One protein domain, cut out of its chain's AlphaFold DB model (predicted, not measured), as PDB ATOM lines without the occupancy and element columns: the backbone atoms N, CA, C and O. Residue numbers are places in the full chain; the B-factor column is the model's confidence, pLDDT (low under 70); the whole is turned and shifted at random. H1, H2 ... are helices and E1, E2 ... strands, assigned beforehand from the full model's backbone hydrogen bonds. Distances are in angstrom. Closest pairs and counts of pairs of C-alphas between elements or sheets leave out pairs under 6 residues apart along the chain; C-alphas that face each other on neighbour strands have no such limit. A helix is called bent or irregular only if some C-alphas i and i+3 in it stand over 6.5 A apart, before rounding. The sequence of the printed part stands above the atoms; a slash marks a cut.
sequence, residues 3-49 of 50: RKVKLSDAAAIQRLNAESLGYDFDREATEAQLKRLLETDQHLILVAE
ATOM      1  N   ARG A   3     196.446 160.703 186.405       96.81
ATOM      2  CA  ARG A   3     195.220 161.223 187.038       96.81
ATOM      3  C   ARG A   3     194.073 160.212 187.010       96.81
ATOM      4  O   ARG A   3     194.132 159.217 186.295       96.81
ATOM      5  N   LYS A   4     192.998 160.487 187.759       95.88
ATOM      6  CA  LYS A   4     191.741 159.725 187.652       95.88
ATOM      7  C   LYS A   4     191.157 159.850 186.247       95.88
ATOM      8  O   LYS A   4     191.195 160.937 185.659       95.88
ATOM      9  N   VAL A   5     190.607 158.747 185.745       95.88
ATOM     10  CA  VAL A   5     189.878 158.731 184.475       95.88
ATOM     11  C   VAL A   5     188.626 159.606 184.566       95.88
ATOM     12  O   VAL A   5     188.014 159.752 185.626       95.88
ATOM     13  N   LYS A   6     188.246 160.192 183.439       95.81
ATOM     14  CA  LYS A   6     187.010 160.940 183.228       95.81
ATOM     15  C   LYS A   6     186.260 160.312 182.064       95.81
ATOM     16  O   LYS A   6     186.872 159.725 181.179       95.81
ATOM     17  N   LEU A   7     184.944 160.507 182.002       95.69
ATOM     18  CA  LEU A   7     184.147 160.002 180.878       95.69
ATOM     19  C   LEU A   7     184.635 160.548 179.521       95.69
ATOM     20  O   LEU A   7     184.615 159.834 178.525       95.69
ATOM     21  N   SER A   8     185.172 161.775 179.498       95.44
ATOM     22  CA  SER A   8     185.793 162.383 178.312       95.44
ATOM     23  C   SER A   8     186.983 161.595 177.750       95.44
ATOM     24  O   SER A   8     187.344 161.792 176.593       95.44
ATOM     25  N   ASP A   9     187.583 160.700 178.538       95.62
ATOM     26  CA  ASP A   9     188.719 159.878 178.114       95.62
ATOM     27  C   ASP A   9     188.285 158.677 177.261       95.62
ATOM     28  O   ASP A   9     189.137 158.023 176.662       95.62
ATOM     29  N   ALA A  10     186.978 158.397 177.151       95.31
ATOM     30  CA  ALA A  10     186.442 157.256 176.404       95.31
ATOM     31  C   ALA A  10     186.975 157.180 174.964       95.31
ATOM     32  O   ALA A  10     187.312 156.100 174.490       95.31
ATOM     33  N   ALA A  11     187.120 158.320 174.279       93.94
ATOM     34  CA  ALA A  11     187.657 158.356 172.919       93.94
ATOM     35  C   ALA A  11     189.152 157.987 172.857       93.94
ATOM     36  O   ALA A  11     189.589 157.323 171.921       93.94
ATOM     37  N   ALA A  12     189.948 158.397 173.846       94.50
ATOM     38  CA  ALA A  12     191.357 158.016 173.918       94.50
ATOM     39  C   ALA A  12     191.510 156.534 174.283       94.50
ATOM     40  O   ALA A  12     192.307 155.837 173.664       94.50
ATOM     41  N   ILE A  13     190.690 156.045 175.218       93.88
ATOM     42  CA  ILE A  13     190.644 154.632 175.611       93.88
ATOM     43  C   ILE A  13     190.230 153.748 174.430       93.88
ATOM     44  O   ILE A  13     190.855 152.718 174.209       93.88
ATOM     45  N   GLN A  14     189.229 154.149 173.642       94.00
ATOM     46  CA  GLN A  14     188.803 153.392 172.460       94.00
ATOM     47  C   GLN A  14     189.943 153.248 171.445       94.00
ATOM     48  O   GLN A  14     190.173 152.145 170.953       94.00
ATOM     49  N   ARG A  15     190.703 154.323 171.190       93.44
ATOM     50  CA  ARG A  15     191.876 154.267 170.304       93.44
ATOM     51  C   ARG A  15     192.962 153.345 170.852       93.44
ATOM     52  O   ARG A  15     193.432 152.481 170.124       93.44
ATOM     53  N   LEU A  16     193.292 153.467 172.140       92.88
ATOM     54  CA  LEU A  16     194.266 152.587 172.797       92.88
ATOM     55  C   LEU A  16     193.842 151.116 172.735       92.88
ATOM     56  O   LEU A  16     194.676 150.247 172.490       92.88
ATOM     57  N   ASN A  17     192.553 150.836 172.932       91.19
ATOM     58  CA  ASN A  17     192.003 149.492 172.800       91.19
ATOM     59  C   ASN A  17     192.155 148.983 171.365       91.19
ATOM     60  O   ASN A  17     192.591 147.852 171.185       91.19
ATOM     61  N   ALA A  18     191.857 149.803 170.355       92.81
ATOM     62  CA  ALA A  18     192.007 149.404 168.958       92.81
ATOM     63  C   ALA A  18     193.471 149.118 168.588       92.81
ATOM     64  O   ALA A  18     193.765 148.086 167.984       92.81
ATOM     65  N   GLU A  19     194.395 149.975 169.022       92.62
ATOM     66  CA  GLU A  19     195.837 149.796 168.825       92.62
ATOM     67  C   GLU A  19     196.370 148.545 169.540       92.62
ATOM     68  O   GLU A  19     197.162 147.794 168.974       92.62
ATOM     69  N   SER A  20     195.914 148.296 170.769       92.25
ATOM     70  CA  SER A  20     196.399 147.185 171.601       92.25
ATOM     71  C   SER A  20     195.798 145.835 171.212       92.25
ATOM     72  O   SER A  20     196.459 144.806 171.335       92.25
ATOM     73  N   LEU A  21     194.531 145.823 170.787       89.38
ATOM     74  CA  LEU A  21     193.779 144.606 170.474       89.38
ATOM     75  C   LEU A  21     193.791 144.269 168.977       89.38
ATOM     76  O   LEU A  21     193.492 143.133 168.610       89.38
ATOM     77  N   GLY A  22     194.147 145.225 168.115       90.56
ATOM     78  CA  GLY A  22     194.246 145.038 166.667       90.56
ATOM     79  C   GLY A  22     192.905 145.051 165.927       90.56
ATOM     80  O   GLY A  22     192.835 144.549 164.806       90.56
ATOM     81  N   TYR A  23     191.840 145.587 166.532       84.38
ATOM     82  CA  TYR A  23     190.533 145.749 165.889       84.38
ATOM     83  C   TYR A  23     189.765 146.953 166.439       84.38
ATOM     84  O   TYR A  23     189.897 147.306 167.610       84.38
ATOM     85  N   ASP A  24     188.912 147.552 165.605       82.94
ATOM     86  CA  ASP A  24     188.063 148.664 166.026       82.94
ATOM     87  C   ASP A  24     187.009 148.189 167.030       82.94
ATOM     88  O   ASP A  24     186.134 147.378 166.718       82.94
ATOM     89  N   PHE A  25     187.089 148.716 168.251       81.69
ATOM     90  CA  PHE A  25     186.052 148.541 169.257       81.69
ATOM     91  C   PHE A  25     185.077 149.717 169.213       81.69
ATOM     92  O   PHE A  25     185.489 150.868 169.039       81.69
ATOM     93  N   ASP A  26     183.787 149.435 169.381       89.88
ATOM     94  CA  ASP A  26     182.748 150.454 169.290       89.88
ATOM     95  C   ASP A  26     182.902 151.542 170.371       89.88
ATOM     96  O   ASP A  26     183.164 151.282 171.556       89.88
ATOM     97  N   ARG A  27     182.754 152.801 169.950       89.00
ATOM     98  CA  ARG A  27     182.943 153.954 170.832       89.00
ATOM     99  C   ARG A  27     181.808 154.076 171.841       89.00
ATOM    100  O   ARG A  27     182.088 154.369 173.004       89.00
ATOM    101  N   GLU A  28     180.565 153.842 171.428       92.75
ATOM    102  CA  GLU A  28     179.410 153.926 172.329       92.75
ATOM    103  C   GLU A  28     179.492 152.839 173.403       92.75
ATOM    104  O   GLU A  28     179.286 153.117 174.587       92.75
ATOM    105  N   ALA A  29     179.909 151.629 173.024       92.12
ATOM    106  CA  ALA A  29     180.183 150.542 173.955       92.12
ATOM    107  C   ALA A  29     181.296 150.898 174.957       92.12
ATOM    108  O   ALA A  29     181.150 150.637 176.154       92.12
ATOM    109  N   THR A  30     182.380 151.539 174.497       93.81
ATOM    110  CA  THR A  30     183.467 152.011 175.378       93.81
ATOM    111  C   THR A  30     182.957 153.036 176.387       93.81
ATOM    112  O   THR A  30     183.257 152.947 177.579       93.81
ATOM    113  N   GLU A  31     182.164 154.005 175.931       95.81
ATOM    114  CA  GLU A  31     181.607 155.056 176.782       95.81
ATOM    115  C   GLU A  31     180.618 154.489 177.810       95.81
ATOM    116  O   GLU A  31     180.707 154.812 178.998       95.81
ATOM    117  N   ALA A  32     179.733 153.580 177.390       95.38
ATOM    118  CA  ALA A  32     178.785 152.905 178.270       95.38
ATOM    119  C   ALA A  32     179.495 152.070 179.348       95.38
ATOM    120  O   ALA A  32     179.122 152.114 180.525       95.38
ATOM    121  N   GLN A  33     180.548 151.341 178.967       93.81
ATOM    122  CA  GLN A  33     181.340 150.556 179.907       93.81
ATOM    123  C   GLN A  33     182.091 151.455 180.893       93.81
ATOM    124  O   GLN A  33     182.052 151.200 182.098       93.81
ATOM    125  N   LEU A  34     182.730 152.526 180.413       95.19
ATOM    126  CA  LEU A  34     183.440 153.470 181.273       95.19
ATOM    127  C   LEU A  34     182.488 154.150 182.263       95.19
ATOM    128  O   LEU A  34     182.813 154.254 183.445       95.19
ATOM    129  N   LYS A  35     181.296 154.556 181.813       95.56
ATOM    130  CA  LYS A  35     180.262 155.132 182.680       95.56
ATOM    131  C   LYS A  35     179.864 154.169 183.801       95.56
ATOM    132  O   LYS A  35     179.913 154.549 184.965       95.56
ATOM    133  N   ARG A  36     179.553 152.913 183.464       95.00
ATOM    134  CA  ARG A  36     179.205 151.877 184.451       95.00
ATOM    135  C   ARG A  36     180.321 151.661 185.480       95.00
ATOM    136  O   ARG A  36     180.045 151.485 186.665       95.00
ATOM    137  N   LEU A  37     181.577 151.657 185.033       94.25
ATOM    138  CA  LEU A  37     182.729 151.491 185.918       94.25
ATOM    139  C   LEU A  37     182.923 152.694 186.849       94.25
ATOM    140  O   LEU A  37     183.263 152.502 188.009       94.25
ATOM    141  N   LEU A  38     182.674 153.913 186.362       93.56
ATOM    142  CA  LEU A  38     182.756 155.144 187.153       93.56
ATOM    143  C   LEU A  38     181.633 155.283 188.192       93.56
ATOM    144  O   LEU A  38     181.828 155.947 189.206       93.56
ATOM    145  N   GLU A  39     180.475 154.670 187.950       93.56
ATOM    146  CA  GLU A  39     179.361 154.611 188.909       93.56
ATOM    147  C   GLU A  39     179.611 153.604 190.047       93.56
ATOM    148  O   GLU A  39     178.898 153.620 191.049       93.56
ATOM    149  N   THR A  40     180.626 152.744 189.915       90.31
ATOM    150  CA  THR A  40     180.986 151.736 190.918       90.31
ATOM    151  C   THR A  40     182.164 152.231 191.765       90.31
ATOM    152  O   THR A  40     183.237 152.523 191.246       90.31
ATOM    153  N   ASP A  41     182.005 152.269 193.088       87.00
ATOM    154  CA  ASP A  41     183.032 152.730 194.038       87.00
ATOM    155  C   ASP A  41     184.122 151.684 194.349       87.00
ATOM    156  O   ASP A  41     185.114 151.980 195.015       87.00
ATOM    157  N   GLN A  42     183.980 150.470 193.815       92.44
ATOM    158  CA  GLN A  42     184.907 149.348 194.005       92.44
ATOM    159  C   GLN A  42     186.164 149.420 193.124       92.44
ATOM    160  O   GLN A  42     187.071 148.599 193.276       92.44
ATOM    161  N   HIS A  43     186.234 150.372 192.188       89.69
ATOM    162  CA  HIS A  43     187.337 150.487 191.237       89.69
ATOM    163  C   HIS A  43     187.964 151.882 191.261       89.69
ATOM    164  O   HIS A  43     187.278 152.901 191.280       89.69
ATOM    165  N   LEU A  44     189.297 151.931 191.184       92.50
ATOM    166  CA  LEU A  44     190.046 153.149 190.891       92.50
ATOM    167  C   LEU A  44     190.694 153.004 189.516       92.50
ATOM    168  O   LEU A  44     191.613 152.208 189.343       92.50
ATOM    169  N   ILE A  45     190.222 153.789 188.551       94.81
ATOM    170  CA  ILE A  45     190.754 153.794 187.188       94.81
ATOM    171  C   ILE A  45     191.574 155.067 186.989       94.81
ATOM    172  O   ILE A  45     191.100 156.184 187.232       94.81
ATOM    173  N   LEU A  46     192.817 154.887 186.554       95.81
ATOM    174  CA  LEU A  46     193.778 155.955 186.316       95.81
ATOM    175  C   LEU A  46     194.183 155.963 184.842       95.81
ATOM    176  O   LEU A  46     194.266 154.911 184.213       95.81
ATOM    177  N   VAL A  47     194.462 157.151 184.316       95.88
ATOM    178  CA  VAL A  47     195.036 157.354 182.982       95.88
ATOM    179  C   VAL A  47     196.370 158.077 183.101       95.88
ATOM    180  O   VAL A  47     196.578 158.868 184.030       95.88
ATOM    181  N   ALA A  48     197.265 157.803 182.157       95.88
ATOM    182  CA  ALA A  48     198.489 158.559 181.955       95.88
ATOM    183  C   ALA A  48     198.298 159.504 180.762       95.88
ATOM    184  O   ALA A  48     197.904 159.074 179.683       95.88
ATOM    185  N   GLU A  49     198.563 160.785 180.983       88.56
ATOM    186  CA  GLU A  49     198.628 161.817 179.948       88.56
ATOM    187  C   GLU A  49     200.091 162.196 179.722       88.56
ATOM    188  O   GLU A  49     200.860 162.223 180.690       88.56
TER     189      GLU A  49
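This is residues 3 to 49 of the 50 residues of the protein "GNAT family N-acetyltransferase" of Streptococcus sp. (UniProt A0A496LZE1). Two helices, H1 and H2, pack on each other at a steep angle, and the ends of the printed part come together as a tiny antiparallel pairing of residues 3 to 4 with residues 46 to 47 of E1. The printed part has 47 residues, with H1, H2 and strand E1 in that order, and is mostly helix. It is compact and rounded, with a radius of gyration of the C-alphas of 10.7 A and spans of 30 by 22 by 16 A.

H1, residues 7 to 21, touches H2, residues 27 to 38; their closest C-alphas, of Ala 10 and Glu 31, are 5.3 A apart. They run opposite ways at a steep tilt of 62 degrees. E1, residues 46 to 48, pairs with no named strand; it is apart from H2 and, only just, from H1, at 8.4 A. In H2 every O i to N i+4 pair is within hydrogen-bond range; in H1, 9 of 11.

H1 begins at C-alpha 7 (184.147, 160.002, 180.878) and is 20.9 A long; it is irregular, only just, with C-alphas 8 and 11 7.0 A apart. H2 is 16.4 A long. E1, 6.9 A long, ends at C-alpha 48 (198.489, 158.559, 181.955).

The C-alphas farthest apart, of Gly 22 and Asp 41, are 30.6 A apart. The H1 to H2 link is tight, the H2 to E1 link short. The printed part has no cut, and no printed residue is under 70 in pLDDT.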